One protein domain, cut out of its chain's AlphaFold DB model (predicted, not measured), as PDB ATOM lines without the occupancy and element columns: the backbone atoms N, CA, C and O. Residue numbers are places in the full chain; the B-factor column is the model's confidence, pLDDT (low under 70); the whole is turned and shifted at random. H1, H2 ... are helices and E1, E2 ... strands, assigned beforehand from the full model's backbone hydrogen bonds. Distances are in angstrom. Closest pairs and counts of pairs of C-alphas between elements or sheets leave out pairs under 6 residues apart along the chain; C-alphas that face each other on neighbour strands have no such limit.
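Overview. This is residues 576 to 673 and 682 to 721 of the 1228 residues of the protein "Strumpellin" of Oxytricha trifallax (UniProt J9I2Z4). This is a long, slender rod of helices: H5 and H6 lie side by side along one half, H2 and H4 make the other half, and H1 packs across the join between H4 and H5. H3 folds back onto the start of H4 at one tip, where residues 621 to 626 stick out, and the small E1 E2 hairpin packs on H4 and the end of H2. The 138 printed residues, mostly helix by class, hold six named helices and then two named strands, E1 and E2, in an antiparallel sheet. The whole is only just loose, close to extended, with a radius of gyration of the C-alphas of 21.1 A and spans of 76 by 28 by 21 A.

Arrangement. E1, residues 713 to 715, and E2, residues 718 to 720, form an antiparallel hairpin, with N 715 and O 718 2.8 A apart and N 720 and O 713 2.8 A apart, within hydrogen-bond range. The closest C-alphas of E2 and H4, residues 628 to 647, are those of Ile 718 and Ser 636, 6.1 A apart. H2, residues 596 to 610, touches H4 at a shallow tilt of 23 degrees, opposite ways, closest at C-alphas Phe 606 and Val 643, 7.1 A. H3, residues 613 to 622, forms a helical hairpin with H4, closest at C-alphas Ile 620 and Leu 628, 6.0 A. H6, residues 687 to 708, touches H2 with residues 702 to 707 alone, closest at C-alphas Gly 706 and Pro 596, 5.0 A. H5, residues 649 to 668, touches H6 at a shallow tilt of 19 degrees, opposite ways, closest at C-alphas Ile 654 and Val 700, 5.7 A. H1, residues 581 to 594, touches H4 at a steep tilt of 41 degrees, closest at C-alphas Ile 585 and Val 646, 5.8 A. H1 and H3 are apart. Every O i to N i+4 pair is within hydrogen-bond range in H4 and H6, against 7 of 10 in H1, 7 of 11 in H2, 4 of 6 in H3 and 15 of 16 in H5.

Along the chain. H6 is 30.8 A long, H4 28.2 A, H5 27.9 A, H2 22.2 A and H1 20.2 A. C-alpha 581, where H1 begins, is at (103.741, 167.988, 169.480), and C-alpha 720, where E2 ends, at (121.316, 159.673, 171.944).

Size, cuts and confidence. The C-alphas of Ala 623 and Lys 682, the two farthest apart, are 76.4 A apart. Residues 674 to 681 are not printed, and C-alphas 673 and 682 are 13.3 A apart across this cut. The links printed whole are tight. The mean pLDDT of the printed part is 85.4, and no printed residue is under 70.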
ATOM      1  N   TYR A 576     106.585 174.270 162.685       89.00
ATOM      2  CA  TYR A 576     105.319 174.671 163.303       89.00
ATOM      3  C   TYR A 576     104.881 173.758 164.458       89.00
ATOM      4  O   TYR A 576     104.070 174.183 165.275       89.00
ATOM      5  N   SER A 577     105.369 172.515 164.533       89.12
ATOM      6  CA  SER A 577     104.924 171.547 165.534       89.12
ATOM      7  C   SER A 577     105.706 171.619 166.843       89.12
ATOM      8  O   SER A 577     105.343 170.898 167.767       89.12
ATOM      9  N   TRP A 578     106.776 172.417 166.924       87.25
ATOM     10  CA  TRP A 578     107.753 172.383 168.021       87.25
ATOM     11  C   TRP A 578     107.113 172.401 169.420       87.25
ATOM     12  O   TRP A 578     107.447 171.569 170.253       87.25
ATOM     13  N   LEU A 579     106.118 173.268 169.647       85.19
ATOM     14  CA  LEU A 579     105.345 173.331 170.902       85.19
ATOM     15  C   LEU A 579     104.018 172.554 170.866       85.19
ATOM     16  O   LEU A 579     103.373 172.351 171.896       85.19
ATOM     17  N   LEU A 580     103.567 172.163 169.675       87.19
ATOM     18  CA  LEU A 580     102.266 171.520 169.471       87.19
ATOM     19  C   LEU A 580     102.347 170.009 169.671       87.19
ATOM     20  O   LEU A 580     101.380 169.380 170.085       87.19
ATOM     21  N   ILE A 581     103.509 169.426 169.377       89.06
ATOM     22  CA  ILE A 581     103.741 167.988 169.480       89.06
ATOM     23  C   ILE A 581     103.643 167.489 170.929       89.06
ATOM     24  O   ILE A 581     103.272 166.337 171.155       89.06
ATOM     25  N   ASP A 582     103.884 168.371 171.906       88.19
ATOM     26  CA  ASP A 582     103.770 168.080 173.337       88.19
ATOM     27  C   ASP A 582     102.358 167.612 173.735       88.19
ATOM     28  O   ASP A 582     102.224 166.716 174.571       88.19
ATOM     29  N   ASP A 583     101.307 168.117 173.077       87.00
ATOM     30  CA  ASP A 583      99.911 167.734 173.354       87.00
ATOM     31  C   ASP A 583      99.625 166.263 173.010       87.00
ATOM     32  O   ASP A 583      98.678 165.659 173.518       87.00
ATOM     33  N   TYR A 584     100.459 165.670 172.155       89.75
ATOM     34  CA  TYR A 584     100.302 164.306 171.671       89.75
ATOM     35  C   TYR A 584     101.172 163.289 172.418       89.75
ATOM     36  O   TYR A 584     100.989 162.083 172.220       89.75
ATOM     37  N   ILE A 585     102.062 163.733 173.318       91.50
ATOM     38  CA  ILE A 585     102.887 162.845 174.156       91.50
ATOM     39  C   ILE A 585     102.032 161.785 174.873       91.50
ATOM     40  O   ILE A 585     102.398 160.610 174.796       91.50
ATOM     41  N   PRO A 586     100.886 162.108 175.515       91.56
ATOM     42  CA  PRO A 586     100.083 161.098 176.208       91.56
ATOM     43  C   PRO A 586      99.585 159.978 175.287       91.56
ATOM     44  O   PRO A 586      99.530 158.821 175.703       91.56
ATOM     45  N   ILE A 587      99.262 160.308 174.032       90.19
ATOM     46  CA  ILE A 587      98.778 159.351 173.029       90.19
ATOM     47  C   ILE A 587      99.940 158.483 172.542       90.19
ATOM     48  O   ILE A 587      99.811 157.264 172.516       90.19
ATOM     49  N   MET A 588     101.098 159.082 172.240       90.50
ATOM     50  CA  MET A 588     102.312 158.327 171.892       90.50
ATOM     51  C   MET A 588     102.689 157.345 173.008       90.50
ATOM     52  O   MET A 588     102.974 156.179 172.751       90.50
ATOM     53  N   GLN A 589     102.628 157.797 174.261       91.94
ATOM     54  CA  GLN A 589     102.872 156.960 175.431       91.94
ATOM     55  C   GLN A 589     101.825 155.846 175.593       91.94
ATOM     56  O   GLN A 589     102.170 154.761 176.054       91.94
ATOM     57  N   GLU A 590     100.552 156.081 175.254       90.38
ATOM     58  CA  GLU A 590      99.513 155.039 175.254       90.38
ATOM     59  C   GLU A 590      99.811 153.945 174.222       90.38
ATOM     60  O   GLU A 590      99.687 152.764 174.542       90.38
ATOM     61  N   GLU A 591     100.252 154.318 173.021       86.56
ATOM     62  CA  GLU A 591     100.594 153.357 171.967       86.56
ATOM     63  C   GLU A 591     101.851 152.544 172.319       86.56
ATOM     64  O   GLU A 591     101.829 151.320 172.202       86.56
ATOM     65  N   ILE A 592     102.889 153.166 172.900       89.19
ATOM     66  CA  ILE A 592     104.072 152.441 173.415       89.19
ATOM     67  C   ILE A 592     103.687 151.446 174.522       89.19
ATOM     68  O   ILE A 592     104.235 150.347 174.593       89.19
ATOM     69  N   LYS A 593     102.743 151.810 175.407       88.12
ATOM     70  CA  LYS A 593     102.265 150.907 176.472       88.12
ATOM     71  C   LYS A 593     101.589 149.656 175.913       88.12
ATOM     72  O   LYS A 593     101.634 148.627 176.580       88.12
ATOM     73  N   LYS A 594     100.916 149.761 174.762       87.50
ATOM     74  CA  LYS A 594     100.249 148.628 174.106       87.50
ATOM     75  C   LYS A 594     101.247 147.772 173.344       87.50
ATOM     76  O   LYS A 594     101.229 146.555 173.489       87.50
ATOM     77  N   GLU A 595     102.110 148.410 172.559       86.88
ATOM     78  CA  GLU A 595     103.093 147.734 171.724       86.88
ATOM     79  C   GLU A 595     104.449 148.463 171.785       86.88
ATOM     80  O   GLU A 595     104.654 149.474 171.109       86.88
ATOM     81  N   PRO A 596     105.424 147.936 172.551       84.44
ATOM     82  CA  PRO A 596     106.736 148.570 172.703       84.44
ATOM     83  C   PRO A 596     107.512 148.731 171.389       84.44
ATOM     84  O   PRO A 596     108.337 149.631 171.270       84.44
ATOM     85  N   LYS A 597     107.229 147.913 170.364       82.19
ATOM     86  CA  LYS A 597     107.893 147.991 169.052       82.19
ATOM     87  C   LYS A 597     107.539 149.254 168.256       82.19
ATOM     88  O   LYS A 597     108.309 149.636 167.376       82.19
ATOM     89  N   VAL A 598     106.450 149.958 168.596       84.75
ATOM     90  CA  VAL A 598     106.074 151.258 167.991       84.75
ATOM     91  C   VAL A 598     107.185 152.305 168.148       84.75
ATOM     92  O   VAL A 598     107.298 153.225 167.336       84.75
ATOM     93  N   VAL A 599     108.063 152.131 169.139       82.75
ATOM     94  CA  VAL A 599     109.265 152.946 169.351       82.75
ATOM     95  C   VAL A 599     110.143 153.037 168.088       82.75
ATOM     96  O   VAL A 599     110.673 154.108 167.791       82.75
ATOM     97  N   LEU A 600     110.218 151.975 167.276       80.50
ATOM     98  CA  LEU A 600     110.934 151.986 165.992       80.50
ATOM     99  C   LEU A 600     110.323 152.967 164.984       80.50
ATOM    100  O   LEU A 600     111.044 153.646 164.256       80.50
ATOM    101  N   SER A 601     108.996 153.084 164.959       82.44
ATOM    102  CA  SER A 601     108.293 154.050 164.110       82.44
ATOM    103  C   SER A 601     108.481 155.475 164.638       82.44
ATOM    104  O   SER A 601     108.742 156.394 163.859       82.44
ATOM    105  N   LEU A 602     108.455 155.659 165.962       85.69
ATOM    106  CA  LEU A 602     108.714 156.949 166.611       85.69
ATOM    107  C   LEU A 602     110.126 157.486 166.340       85.69
ATOM    108  O   LEU A 602     110.283 158.700 166.226       85.69
ATOM    109  N   LYS A 603     111.128 156.618 166.121       85.31
ATOM    110  CA  LYS A 603     112.474 157.022 165.657       85.31
ATOM    111  C   LYS A 603     112.398 157.953 164.446       85.31
ATOM    112  O   LYS A 603     113.092 158.964 164.398       85.31
ATOM    113  N   THR A 604     111.531 157.649 163.480       86.94
ATOM    114  CA  THR A 604     111.385 158.471 162.268       86.94
ATOM    115  C   THR A 604     110.713 159.815 162.548       86.94
ATOM    116  O   THR A 604     111.094 160.817 161.946       86.94
ATOM    117  N   VAL A 605     109.797 159.875 163.522       88.69
ATOM    118  CA  VAL A 605     109.209 161.134 164.011       88.69
ATOM    119  C   VAL A 605     110.275 161.988 164.700       88.69
ATOM    120  O   VAL A 605     110.358 163.185 164.444       88.69
ATOM    121  N   PHE A 606     111.142 161.386 165.521       86.31
ATOM    122  CA  PHE A 606     112.257 162.092 166.158       86.31
ATOM    123  C   PHE A 606     113.233 162.663 165.118       86.31
ATOM    124  O   PHE A 606     113.616 163.829 165.205       86.31
ATOM    125  N   LEU A 607     113.552 161.902 164.066       83.44
ATOM    126  CA  LEU A 607     114.360 162.397 162.946       83.44
ATOM    127  C   LEU A 607     113.666 163.525 162.164       83.44
ATOM    128  O   LEU A 607     114.331 164.473 161.745       83.44
ATOM    129  N   LYS A 608     112.337 163.466 161.990       87.38
ATOM    130  CA  LYS A 608     111.556 164.569 161.406       87.38
ATOM    131  C   LYS A 608     111.645 165.823 162.281       87.38
ATOM    132  O   LYS A 608     111.902 166.902 161.752       87.38
ATOM    133  N   LEU A 609     111.536 165.693 163.605       84.44
ATOM    134  CA  LEU A 609     111.689 166.805 164.556       84.44
ATOM    135  C   LEU A 609     113.104 167.405 164.545       84.44
ATOM    136  O   LEU A 609     113.248 168.615 164.683       84.44
ATOM    137  N   ALA A 610     114.150 166.610 164.303       79.88
ATOM    138  CA  ALA A 610     115.514 167.133 164.179       79.88
ATOM    139  C   ALA A 610     115.664 168.157 163.036       79.88
ATOM    140  O   ALA A 610     116.505 169.051 163.110       79.88
ATOM    141  N   SER A 611     114.812 168.091 162.006       76.25
ATOM    142  CA  SER A 611     114.822 169.074 160.916       76.25
ATOM    143  C   SER A 611     114.392 170.486 161.339       76.25
ATOM    144  O   SER A 611     114.751 171.447 160.660       76.25
ATOM    145  N   ILE A 612     113.698 170.626 162.475       79.56
ATOM    146  CA  ILE A 612     113.160 171.900 162.980       79.56
ATOM    147  C   ILE A 612     114.270 172.917 163.289       79.56
ATOM    148  O   ILE A 612     114.099 174.124 163.112       79.56
ATOM    149  N   MET A 613     115.443 172.429 163.693       80.62
ATOM    150  CA  MET A 613     116.586 173.273 164.046       80.62
ATOM    151  C   MET A 613     117.204 173.971 162.839       80.62
ATOM    152  O   MET A 613     117.858 175.000 162.995       80.62
ATOM    153  N   ASN A 614     116.986 173.444 161.629       78.88
ATOM    154  CA  ASN A 614     117.585 173.997 160.420       78.88
ATOM    155  C   ASN A 614     117.170 175.458 160.215       78.88
ATOM    156  O   ASN A 614     118.021 176.278 159.892       78.88
ATOM    157  N   GLN A 615     115.906 175.814 160.479       78.62
ATOM    158  CA  GLN A 615     115.437 177.195 160.316       78.62
ATOM    159  C   GLN A 615     116.244 178.187 161.169       78.62
ATOM    160  O   GLN A 615     116.579 179.270 160.697       78.62
ATOM    161  N   SER A 616     116.588 177.809 162.401       81.69
ATOM    162  CA  SER A 616     117.329 178.674 163.323       81.69
ATOM    163  C   SER A 616     118.845 178.652 163.080       81.69
ATOM    164  O   SER A 616     119.524 179.618 163.415       81.69
ATOM    165  N   LEU A 617     119.384 177.576 162.494       86.88
ATOM    166  CA  LEU A 617     120.828 177.380 162.317       86.88
ATOM    167  C   LEU A 617     121.363 177.823 160.948       86.88
ATOM    168  O   LEU A 617     122.537 178.165 160.864       86.88
ATOM    169  N   VAL A 618     120.540 177.845 159.892       87.56
ATOM    170  CA  VAL A 618     120.999 178.118 158.512       87.56
ATOM    171  C   VAL A 618     121.808 179.415 158.415       87.56
ATOM    172  O   VAL A 618     122.946 179.376 157.955       87.56
ATOM    173  N   ARG A 619     121.290 180.540 158.930       89.00
ATOM    174  CA  ARG A 619     121.993 181.839 158.854       89.00
ATOM    175  C   ARG A 619     123.249 181.902 159.720       89.00
ATOM    176  O   ARG A 619     124.217 182.551 159.345       89.00
ATOM    177  N   ILE A 620     123.258 181.196 160.849       89.38
ATOM    178  CA  ILE A 620     124.420 181.108 161.745       89.38
ATOM    179  C   ILE A 620     125.560 180.330 161.072       89.38
ATOM    180  O   ILE A 620     126.717 180.737 161.163       89.38
ATOM    181  N   ILE A 621     125.222 179.241 160.371       89.38
ATOM    182  CA  ILE A 621     126.173 178.440 159.588       89.38
ATOM    183  C   ILE A 621     126.714 179.262 158.416       89.38
ATOM    184  O   ILE A 621     127.923 179.317 158.226       89.38
ATOM    185  N   GLU A 622     125.841 179.927 157.657       88.75
ATOM    186  CA  GLU A 622     126.243 180.780 156.529       88.75
ATOM    187  C   GLU A 622     127.168 181.927 156.968       88.75
ATOM    188  O   GLU A 622     128.111 182.257 156.254       88.75
ATOM    189  N   ALA A 623     126.937 182.500 158.153       87.88
ATOM    190  CA  ALA A 623     127.755 183.573 158.719       87.88
ATOM    191  C   ALA A 623     129.072 183.099 159.367       87.88
ATOM    192  O   ALA A 623     129.871 183.943 159.771       87.88
ATOM    193  N   ASN A 624     129.291 181.784 159.517       88.81
ATOM    194  CA  ASN A 624     130.377 181.204 160.322       88.81
ATOM    195  C   ASN A 624     130.479 181.814 161.739       88.81
ATOM    196  O   ASN A 624     131.572 182.126 162.210       88.81
ATOM    197  N   SER A 625     129.341 182.007 162.419       89.50
ATOM    198  CA  SER A 625     129.321 182.580 163.774       89.50
ATOM    199  C   SER A 625     129.810 181.584 164.839       89.50
ATOM    200  O   SER A 625     129.534 180.381 164.777       89.50
ATOM    201  N   GLU A 626     130.495 182.103 165.863       89.56
ATOM    202  CA  GLU A 626     130.942 181.353 167.046       89.56
ATOM    203  C   GLU A 626     129.765 180.798 167.876       89.56
ATOM    204  O   GLU A 626     129.908 179.792 168.580       89.56
ATOM    205  N   ASP A 627     128.568 181.377 167.723       88.25
ATOM    206  CA  ASP A 627     127.349 180.978 168.434       88.25
ATOM    207  C   ASP A 627     126.786 179.626 167.976       88.25
ATOM    208  O   ASP A 627     125.953 179.038 168.673       88.25
ATOM    209  N   LEU A 628     127.248 179.091 166.834       88.94
ATOM    210  CA  LEU A 628     126.750 177.845 166.239       88.94
ATOM    211  C   LEU A 628     126.674 176.708 167.258       88.94
ATOM    212  O   LEU A 628     125.654 176.026 167.358       88.94
ATOM    213  N   ARG A 629     127.737 176.519 168.044       88.81
ATOM    214  CA  ARG A 629     127.803 175.439 169.032       88.81
ATOM    215  C   ARG A 629     126.790 175.643 170.157       88.81
ATOM    216  O   ARG A 629     126.138 174.684 170.559       88.81
ATOM    217  N   SER A 630     126.654 176.871 170.659       88.31
ATOM    218  CA  SER A 630     125.724 177.194 171.747       88.31
ATOM    219  C   SER A 630     124.270 176.988 171.310       88.31
ATOM    220  O   SER A 630     123.518 176.266 171.968       88.31
ATOM    221  N   VAL A 631     123.900 177.535 170.147       88.88
ATOM    222  CA  VAL A 631     122.535 177.461 169.609       88.88
ATOM    223  C   VAL A 631     122.167 176.030 169.213       88.88
ATOM    224  O   VAL A 631     121.085 175.554 169.561       88.88
ATOM    225  N   ALA A 632     123.069 175.306 168.543       88.12
ATOM    226  CA  ALA A 632     122.828 173.913 168.178       88.12
ATOM    227  C   ALA A 632     122.658 173.019 169.416       88.12
ATOM    228  O   ALA A 632     121.762 172.171 169.431       88.12
ATOM    229  N   ASN A 633     123.459 173.236 170.468       87.19
ATOM    230  CA  ASN A 633     123.324 172.517 171.735       87.19
ATOM    231  C   ASN A 633     121.983 172.796 172.420       87.19
ATOM    232  O   ASN A 633     121.371 171.860 172.927       87.19
ATOM    233  N   TYR A 634     121.512 174.049 172.415       87.44
ATOM    234  CA  TYR A 634     120.221 174.406 173.006       87.44
ATOM    235  C   TYR A 634     119.067 173.638 172.347       87.44
ATOM    236  O   TYR A 634     118.374 172.872 173.017       87.44
ATOM    237  N   TYR A 635     118.895 173.774 171.028       87.62
ATOM    238  CA  TYR A 635     117.784 173.111 170.345       87.62
ATOM    239  C   TYR A 635     117.910 171.581 170.354       87.62
ATOM    240  O   TYR A 635     116.907 170.881 170.505       87.62
ATOM    241  N   SER A 636     119.131 171.043 170.247       88.62
ATOM    242  CA  SER A 636     119.348 169.595 170.365       88.62
ATOM    243  C   SER A 636     118.976 169.100 171.765       88.62
ATOM    244  O   SER A 636     118.351 168.051 171.894       88.62
ATOM    245  N   GLY A 637     119.293 169.871 172.813       87.62
ATOM    246  CA  GLY A 637     118.898 169.580 174.191       87.62
ATOM    247  C   GLY A 637     117.381 169.537 174.373       87.62
ATOM    248  O   GLY A 637     116.860 168.579 174.940       87.62
ATOM    249  N   GLU A 638     116.648 170.507 173.823       86.19
ATOM    250  CA  GLU A 638     115.177 170.522 173.871       86.19
ATOM    251  C   GLU A 638     114.548 169.326 173.127       86.19
ATOM    252  O   GLU A 638     113.604 168.702 173.623       86.19
ATOM    253  N   LEU A 639     115.120 168.914 171.989       87.00
ATOM    254  CA  LEU A 639     114.709 167.686 171.300       87.00
ATOM    255  C   LEU A 639     114.965 166.434 172.141       87.00
ATOM    256  O   LEU A 639     114.096 165.565 172.240       87.00
ATOM    257  N   VAL A 640     116.139 166.334 172.768       86.69
ATOM    258  CA  VAL A 640     116.476 165.225 173.670       86.69
ATOM    259  C   VAL A 640     115.486 165.178 174.837       86.69
ATOM    260  O   VAL A 640     114.993 164.098 175.164       86.69
ATOM    261  N   LYS A 641     115.114 166.326 175.422       86.44
ATOM    262  CA  LYS A 641     114.081 166.410 176.472       86.44
ATOM    263  C   LYS A 641     112.734 165.884 175.988       86.44
ATOM    264  O   LYS A 641     112.088 165.119 176.708       86.44
ATOM    265  N   PHE A 642     112.308 166.246 174.779       88.12
ATOM    266  CA  PHE A 642     111.088 165.703 174.180       88.12
ATOM    267  C   PHE A 642     111.151 164.173 174.044       88.12
ATOM    268  O   PHE A 642     110.261 163.482 174.547       88.12
ATOM    269  N   VAL A 643     112.227 163.633 173.460       87.44
ATOM    270  CA  VAL A 643     112.429 162.181 173.299       87.44
ATOM    271  C   VAL A 643     112.412 161.465 174.653       87.44
ATOM    272  O   VAL A 643     111.681 160.487 174.820       87.44
ATOM    273  N   LYS A 644     113.143 161.981 175.653       87.56
ATOM    274  CA  LYS A 644     113.149 161.436 177.019       87.56
ATOM    275  C   LYS A 644     111.744 161.431 177.631       87.56
ATOM    276  O   LYS A 644     111.356 160.428 178.221       87.56
ATOM    277  N   ARG A 645     110.940 162.492 177.456       90.06
ATOM    278  CA  ARG A 645     109.543 162.542 177.942       90.06
ATOM    279  C   ARG A 645     108.654 161.488 177.278       90.06
ATOM    280  O   ARG A 645     107.873 160.845 177.978       90.06
ATOM    281  N   VAL A 646     108.769 161.279 175.966       89.81
ATOM    282  CA  VAL A 646     107.998 160.244 175.251       89.81
ATOM    283  C   VAL A 646     108.389 158.844 175.735       89.81
ATOM    284  O   VAL A 646     107.511 158.041 176.051       89.81
ATOM    285  N   LEU A 647     109.690 158.566 175.865       89.25
ATOM    286  CA  LEU A 647     110.205 157.238 176.219       89.25
ATOM    287  C   LEU A 647     110.134 156.922 177.723       89.25
ATOM    288  O   LEU A 647     110.112 155.744 178.073       89.25
ATOM    289  N   GLN A 648     109.999 157.923 178.606       89.56
ATOM    290  CA  GLN A 648     109.878 157.749 180.070       89.56
ATOM    291  C   GLN A 648     108.775 156.761 180.473       89.56
ATOM    292  O   GLN A 648     108.866 156.104 181.509       89.56
ATOM    293  N   VAL A 649     107.747 156.611 179.635       90.69
ATOM    294  CA  VAL A 649     106.655 155.662 179.852       90.69
ATOM    295  C   VAL A 649     107.124 154.214 180.026       90.69
ATOM    296  O   VAL A 649     106.495 153.471 180.780       90.69
ATOM    297  N   ILE A 650     108.217 153.824 179.361       89.44
ATOM    298  CA  ILE A 650     108.789 152.475 179.427       89.44
ATOM    299  C   ILE A 650     109.342 152.214 180.840       89.44
ATOM    300  O   ILE A 650     108.811 151.321 181.505       89.44
ATOM    301  N   PRO A 651     110.292 153.018 181.371       89.81
ATOM    302  CA  PRO A 651     110.702 152.949 182.772       89.81
ATOM    303  C   PRO A 651     109.537 152.991 183.761       89.81
ATOM    304  O   PRO A 651     109.483 152.162 184.665       89.81
ATOM    305  N   THR A 652     108.561 153.891 183.575       89.62
ATOM    306  CA  THR A 652     107.386 153.962 184.458       89.62
ATOM    307  C   THR A 652     106.599 152.645 184.449       89.62
ATOM    308  O   THR A 652     106.098 152.211 185.488       89.62
ATOM    309  N   LYS A 653     106.458 151.971 183.301       88.94
ATOM    310  CA  LYS A 653     105.805 150.654 183.238       88.94
ATOM    311  C   LYS A 653     106.637 149.547 183.862       88.94
ATOM    312  O   LYS A 653     106.067 148.786 184.639       88.94
ATOM    313  N   ILE A 654     107.944 149.520 183.627       88.75
ATOM    314  CA  ILE A 654     108.858 148.586 184.295       88.75
ATOM    315  C   ILE A 654     108.757 148.741 185.821       88.75
ATOM    316  O   ILE A 654     108.589 147.746 186.519       88.75
ATOM    317  N   PHE A 655     108.729 149.969 186.349       85.31
ATOM    318  CA  PHE A 655     108.573 150.216 187.790       85.31
ATOM    319  C   PHE A 655     107.218 149.779 188.362       85.31
ATOM    320  O   PHE A 655     107.163 149.223 189.456       85.31
ATOM    321  N   ASN A 656     106.119 149.954 187.622       87.00
ATOM    322  CA  ASN A 656     104.815 149.424 188.047       87.00
ATOM    323  C   ASN A 656     104.807 147.883 188.098       87.00
ATOM    324  O   ASN A 656     104.136 147.288 188.941       87.00
ATOM    325  N   LEU A 657     105.536 147.217 187.194       88.12
ATOM    326  CA  LEU A 657     105.718 145.762 187.241       88.12
ATOM    327  C   LEU A 657     106.599 145.362 188.433       88.12
ATOM    328  O   LEU A 657     106.272 144.400 189.127       88.12
ATOM    329  N   LEU A 658     107.654 146.135 188.716       84.00
ATOM    330  CA  LEU A 658     108.538 145.935 189.865       84.00
ATOM    331  C   LEU A 658     107.815 145.977 191.204       84.00
ATOM    332  O   LEU A 658     108.128 145.176 192.077       84.00
ATOM    333  N   GLU A 659     106.835 146.860 191.376       81.75
ATOM    334  CA  GLU A 659     106.048 146.913 192.611       81.75
ATOM    335  C   GLU A 659     105.315 145.583 192.861       81.75
ATOM    336  O   GLU A 659     105.332 145.046 193.970       81.75
ATOM    337  N   ARG A 660     104.756 144.980 191.804       85.44
ATOM    338  CA  ARG A 660     104.116 143.656 191.883       85.44
ATOM    339  C   ARG A 660     105.138 142.551 192.148       85.44
ATOM    340  O   ARG A 660     104.871 141.662 192.951       85.44
ATOM    341  N   VAL A 661     106.310 142.620 191.511       85.81
ATOM    342  CA  VAL A 661     107.438 141.706 191.766       85.81
ATOM    343  C   VAL A 661     107.897 141.802 193.226       85.81
ATOM    344  O   VAL A 661     108.099 140.776 193.868       85.81
ATOM    345  N   SER A 662     108.000 143.015 193.772       84.50
ATOM    346  CA  SER A 662     108.387 143.279 195.160       84.50
ATOM    347  C   SER A 662     107.443 142.591 196.143       84.50
ATOM    348  O   SER A 662     107.915 141.930 197.066       84.50
ATOM    349  N   VAL A 663     106.124 142.698 195.944       84.75
ATOM    350  CA  VAL A 663     105.129 142.016 196.795       84.75
ATOM    351  C   VAL A 663     105.338 140.499 196.762       84.75
ATOM    352  O   VAL A 663     105.497 139.886 197.817       84.75
ATOM    353  N   ILE A 664     105.466 139.912 195.569       84.56
ATOM    354  CA  ILE A 664     105.652 138.462 195.409       84.56
ATOM    355  C   ILE A 664     106.951 137.986 196.082       84.56
ATOM    356  O   ILE A 664     106.946 136.987 196.797       84.56
ATOM    357  N   LEU A 665     108.064 138.705 195.900       81.06
ATOM    358  CA  LEU A 665     109.378 138.340 196.452       81.06
ATOM    359  C   LEU A 665     109.514 138.559 197.966       81.06
ATOM    360  O   LEU A 665     110.478 138.076 198.564       81.06
ATOM    361  N   THR A 666     108.614 139.327 198.585       79.12
ATOM    362  CA  THR A 666     108.692 139.642 200.021       79.12
ATOM    363  C   THR A 666     107.620 138.970 200.861       79.12
ATOM    364  O   THR A 666     107.904 138.631 202.008       79.12
ATOM    365  N   GLN A 667     106.415 138.785 200.322       80.19
ATOM    366  CA  GLN A 667     105.260 138.283 201.068       80.19
ATOM    367  C   GLN A 667     104.864 136.865 200.645       80.19
ATOM    368  O   GLN A 667     104.492 136.066 201.503       80.19
ATOM    369  N   ASP A 668     104.985 136.540 199.355       79.50
ATOM    370  CA  ASP A 668     104.405 135.310 198.804       79.50
ATOM    371  C   ASP A 668     105.432 134.182 198.656       79.50
ATOM    372  O   ASP A 668     105.155 133.036 199.016       79.50
ATOM    373  N   VAL A 669     106.623 134.480 198.124       79.44
ATOM    374  CA  VAL A 669     107.665 133.480 197.858       79.44
ATOM    375  C   VAL A 669     108.572 133.315 199.072       79.44
ATOM    376  O   VAL A 669     109.245 134.254 199.498       79.44
ATOM    377  N   LYS A 670     108.630 132.095 199.612       74.62
ATOM    378  CA  LYS A 670     109.542 131.738 200.703       74.62
ATOM    379  C   LYS A 670     110.934 131.436 200.151       74.62
ATOM    380  O   LYS A 670     111.085 130.811 199.099       74.62
ATOM    381  N   GLU A 671     111.961 131.859 200.882       71.75
ATOM    382  CA  GLU A 671     113.340 131.458 200.594       71.75
ATOM    383  C   GLU A 671     113.496 129.944 200.819       71.75
ATOM    384  O   GLU A 671     112.905 129.375 201.739       71.75
ATOM    385  N   PHE A 672     114.259 129.279 199.946       74.31
ATOM    386  CA  PHE A 672     114.536 127.850 200.094       74.31
ATOM    387  C   PHE A 672     115.408 127.621 201.328       74.31
ATOM    388  O   PHE A 672     116.479 128.216 201.456       74.31
ATOM    389  N   GLU A 673     114.973 126.732 202.217       76.25
ATOM    390  CA  GLU A 673     115.796 126.326 203.351       76.25
ATOM    391  C   GLU A 673     116.980 125.476 202.875       76.25
ATOM    392  O   GLU A 673     116.897 124.734 201.895       76.25
ATOM    393  N   LYS A 682     107.430 120.016 197.026       79.94
ATOM    394  CA  LYS A 682     106.342 120.437 196.129       79.94
ATOM    395  C   LYS A 682     105.606 121.674 196.654       79.94
ATOM    396  O   LYS A 682     105.200 122.509 195.852       79.94
ATOM    397  N   GLU A 683     105.475 121.808 197.973       79.75
ATOM    398  CA  GLU A 683     104.871 122.983 198.614       79.75
ATOM    399  C   GLU A 683     105.826 124.186 198.581       79.75
ATOM    400  O   GLU A 683     105.420 125.287 198.213       79.75
ATOM    401  N   HIS A 684     107.120 123.970 198.848       80.38
ATOM    402  CA  HIS A 684     108.155 125.011 198.765       80.38
ATOM    403  C   HIS A 684     108.496 125.445 197.329       80.38
ATOM    404  O   HIS A 684     109.053 126.526 197.124       80.38
ATOM    405  N   ALA A 685     108.145 124.646 196.317       80.00
ATOM    406  CA  ALA A 685     108.339 125.020 194.920       80.00
ATOM    407  C   ALA A 685     107.476 126.224 194.501       80.00
ATOM    408  O   ALA A 685     107.929 127.002 193.666       80.00
ATOM    409  N   GLN A 686     106.284 126.408 195.090       85.62
ATOM    410  CA  GLN A 686     105.406 127.572 194.863       85.62
ATOM    411  C   GLN A 686     105.209 127.907 193.368       85.62
ATOM    412  O   GLN A 686     105.481 129.021 192.911       85.62
ATOM    413  N   PHE A 687     104.792 126.905 192.580       85.81
ATOM    414  CA  PHE A 687     104.745 126.985 191.113       85.81
ATOM    415  C   PHE A 687     103.889 128.142 190.588       85.81
ATOM    416  O   PHE A 687     104.317 128.818 189.655       85.81
ATOM    417  N   ASP A 688     102.730 128.408 191.194       88.44
ATOM    418  CA  ASP A 688     101.818 129.463 190.736       88.44
ATOM    419  C   ASP A 688     102.430 130.860 190.922       88.44
ATOM    420  O   ASP A 688     102.463 131.662 189.985       88.44
ATOM    421  N   GLN A 689     103.004 131.132 192.102       87.94
ATOM    422  CA  GLN A 689     103.683 132.397 192.398       87.94
ATOM    423  C   GLN A 689     104.911 132.588 191.497       87.94
ATOM    424  O   GLN A 689     105.136 133.679 190.968       87.94
ATOM    425  N   ARG A 690     105.694 131.524 191.266       87.00
ATOM    426  CA  ARG A 690     106.864 131.568 190.370       87.00
ATOM    427  C   ARG A 690     106.479 131.740 188.904       87.00
ATOM    428  O   ARG A 690     107.188 132.433 188.180       87.00
ATOM    429  N   PHE A 691     105.363 131.163 188.461       90.25
ATOM    430  CA  PHE A 691     104.845 131.384 187.113       90.25
ATOM    431  C   PHE A 691     104.398 132.837 186.920       90.25
ATOM    432  O   PHE A 691     104.731 133.460 185.912       90.25
ATOM    433  N   GLN A 692     103.712 133.418 187.909       89.44
ATOM    434  CA  GLN A 692     103.354 134.835 187.886       89.44
ATOM    435  C   GLN A 692     104.599 135.735 187.847       89.44
ATOM    436  O   GLN A 692     104.636 136.688 187.069       89.44
ATOM    437  N   LEU A 693     105.631 135.405 188.631       88.69
ATOM    438  CA  LEU A 693     106.920 136.095 188.603       88.69
ATOM    439  C   LEU A 693     107.575 136.017 187.212       88.69
ATOM    440  O   LEU A 693     107.996 137.045 186.689       88.69
ATOM    441  N   ALA A 694     107.583 134.836 186.583       89.31
ATOM    442  CA  ALA A 694     108.118 134.628 185.233       89.31
ATOM    443  C   ALA A 694     107.352 135.416 184.154       89.31
ATOM    444  O   ALA A 694     107.946 135.928 183.207       89.31
ATOM    445  N   LYS A 695     106.027 135.549 184.296       91.69
ATOM    446  CA  LYS A 695     105.216 136.378 183.396       91.69
ATOM    447  C   LYS A 695     105.588 137.859 183.514       91.69
ATOM    448  O   LYS A 695     105.760 138.523 182.496       91.69
ATOM    449  N   LEU A 696     105.737 138.363 184.742       90.00
ATOM    450  CA  LEU A 696     106.119 139.757 184.992       90.00
ATOM    451  C   LEU A 696     107.531 140.060 184.471       90.00
ATOM    452  O   LEU A 696     107.733 141.105 183.857       90.00
ATOM    453  N   THR A 697     108.498 139.157 184.659       89.19
ATOM    454  CA  THR A 697     109.853 139.344 184.115       89.19
ATOM    455  C   THR A 697     109.891 139.262 182.598       89.19
ATOM    456  O   THR A 697     110.600 140.050 181.980       89.19
ATOM    457  N   HIS A 698     109.096 138.386 181.976       90.62
ATOM    458  CA  HIS A 698     108.962 138.371 180.521       90.62
ATOM    459  C   HIS A 698     108.430 139.709 179.987       90.62
ATOM    460  O   HIS A 698     108.994 140.248 179.037       90.62
ATOM    461  N   GLU A 699     107.405 140.285 180.623       88.69
ATOM    462  CA  GLU A 699     106.899 141.615 180.260       88.69
ATOM    463  C   GLU A 699     107.992 142.695 180.395       88.69
ATOM    464  O   GLU A 699     108.173 143.488 179.470       88.69
ATOM    465  N   VAL A 700     108.781 142.693 181.481       89.75
ATOM    466  CA  VAL A 700     109.935 143.604 181.646       89.75
ATOM    467  C   VAL A 700     110.942 143.448 180.500       89.75
ATOM    468  O   VAL A 700     111.399 144.457 179.954       89.75
ATOM    469  N   SER A 701     111.249 142.218 180.080       88.88
ATOM    470  CA  SER A 701     112.159 141.960 178.957       88.88
ATOM    471  C   SER A 701     111.636 142.521 177.635       88.88
ATOM    472  O   SER A 701     112.403 143.143 176.909       88.88
ATOM    473  N   VAL A 702     110.338 142.380 177.338       89.38
ATOM    474  CA  VAL A 702     109.733 142.911 176.097       89.38
ATOM    475  C   VAL A 702     109.825 144.440 176.037       89.38
ATOM    476  O   VAL A 702     110.152 145.009 174.995       89.38
ATOM    477  N   PHE A 703     109.570 145.122 177.157       87.25
ATOM    478  CA  PHE A 703     109.721 146.579 177.248       87.25
ATOM    479  C   PHE A 703     111.182 147.025 177.109       87.25
ATOM    480  O   PHE A 703     111.460 148.038 176.465       87.25
ATOM    481  N   THR A 704     112.109 146.260 177.683       85.94
ATOM    482  CA  THR A 704     113.549 146.523 177.592       85.94
ATOM    483  C   THR A 704     114.053 146.337 176.164       85.94
ATOM    484  O   THR A 704     114.725 147.217 175.630       85.94
ATOM    485  N   GLU A 705     113.671 145.240 175.510       84.69
ATOM    486  CA  GLU A 705     114.009 144.952 174.115       84.69
ATOM    487  C   GLU A 705     113.485 146.048 173.182       84.69
ATOM    488  O   GLU A 705     114.249 146.568 172.377       84.69
ATOM    489  N   GLY A 706     112.231 146.493 173.349       79.88
ATOM    490  CA  GLY A 706     111.657 147.574 172.538       79.88
ATOM    491  C   GLY A 706     112.465 148.880 172.574       79.88
ATOM    492  O   GLY A 706     112.528 149.589 171.570       79.88
ATOM    493  N   MET A 707     113.128 149.173 173.698       79.69
ATOM    494  CA  MET A 707     114.026 150.322 173.835       79.69
ATOM    495  C   MET A 707     115.426 150.044 173.265       79.69
ATOM    496  O   MET A 707     116.012 150.918 172.630       79.69
ATOM    497  N   LEU A 708     115.959 148.835 173.469       78.50
ATOM    498  CA  LEU A 708     117.281 148.425 172.977       78.50
ATOM    499  C   LEU A 708     117.319 148.169 171.463       78.50
ATOM    500  O   LEU A 708     118.396 148.208 170.877       78.50
ATOM    501  N   CYS A 709     116.171 147.954 170.812       74.25
ATOM    502  CA  CYS A 709     116.071 147.884 169.352       74.25
ATOM    503  C   CYS A 709     116.355 149.227 168.657       74.25
ATOM    504  O   CYS A 709     116.495 149.265 167.435       74.25
ATOM    505  N   LEU A 710     116.397 150.339 169.396       75.88
ATOM    506  CA  LEU A 710     116.827 151.617 168.849       75.88
ATOM    507  C   LEU A 710     118.360 151.659 168.762       75.88
ATOM    508  O   LEU A 710     119.055 151.569 169.771       75.88
ATOM    509  N   ASP A 711     118.889 151.871 167.558       77.06
ATOM    510  CA  ASP A 711     120.301 152.239 167.390       77.06
ATOM    511  C   ASP A 711     120.585 153.625 167.979       77.06
ATOM    512  O   ASP A 711     119.667 154.412 168.227       77.06
ATOM    513  N   LYS A 712     121.870 153.970 168.110       82.38
ATOM    514  CA  LYS A 712     122.285 155.343 168.417       82.38
ATOM    515  C   LYS A 712     121.713 156.308 167.377       82.38
ATOM    516  O   LYS A 712     121.826 156.080 166.170       82.38
ATOM    517  N   VAL A 713     121.064 157.373 167.845       76.44
ATOM    518  CA  VAL A 713     120.413 158.368 166.977       76.44
ATOM    519  C   VAL A 713     121.033 159.731 167.210       76.44
ATOM    520  O   VAL A 713     121.022 160.238 168.328       76.44
ATOM    521  N   LEU A 714     121.525 160.353 166.140       79.06
ATOM    522  CA  LEU A 714     121.979 161.737 166.174       79.06
ATOM    523  C   LEU A 714     120.768 162.682 166.143       79.06
ATOM    524  O   LEU A 714     120.089 162.805 165.123       79.06
ATOM    525  N   MET A 715     120.510 163.356 167.260       79.44
ATOM    526  CA  MET A 715     119.498 164.401 167.389       79.44
ATOM    527  C   MET A 715     120.186 165.764 167.325       79.44
ATOM    528  O   MET A 715     120.643 166.305 168.331       79.44
ATOM    529  N   GLY A 716     120.300 166.304 166.110       75.75
ATOM    530  CA  GLY A 716     121.053 167.534 165.863       75.75
ATOM    531  C   GLY A 716     122.547 167.325 166.038       75.75
ATOM    532  O   GLY A 716     123.170 166.670 165.210       75.75
ATOM    533  N   VAL A 717     123.104 167.887 167.111       78.44
ATOM    534  CA  VAL A 717     124.520 167.714 167.484       78.44
ATOM    535  C   VAL A 717     124.725 166.753 168.657       78.44
ATOM    536  O   VAL A 717     125.866 166.468 169.009       78.44
ATOM    537  N   ILE A 718     123.645 166.243 169.261       80.56
ATOM    538  CA  ILE A 718     123.708 165.333 170.411       80.56
ATOM    539  C   ILE A 718     123.378 163.914 169.953       80.56
ATOM    540  O   ILE A 718     122.313 163.658 169.392       80.56
ATOM    541  N   GLU A 719     124.283 162.976 170.211       84.19
ATOM    542  CA  GLU A 719     124.026 161.554 170.003       84.19
ATOM    543  C   GLU A 719     123.264 160.982 171.205       84.19
ATOM    544  O   GLU A 719     123.672 161.138 172.356       84.19
ATOM    545  N   ILE A 720     122.135 160.331 170.934       82.12
ATOM    546  CA  ILE A 720     121.316 159.673 171.944       82.12
ATOM    547  C   ILE A 720     121.626 158.180 171.969       82.12
ATOM    548  O   ILE A 720     121.503 157.497 170.949       82.12
ATOM    549  N   GLU A 721     121.914 157.668 173.166       85.88
ATOM    550  CA  GLU A 721     122.031 156.241 173.447       85.88
ATOM    551  C   GLU A 721     120.784 155.732 174.206       85.88
ATOM    552  O   GLU A 721     120.560 156.105 175.360       85.88
TER     553      GLU A 721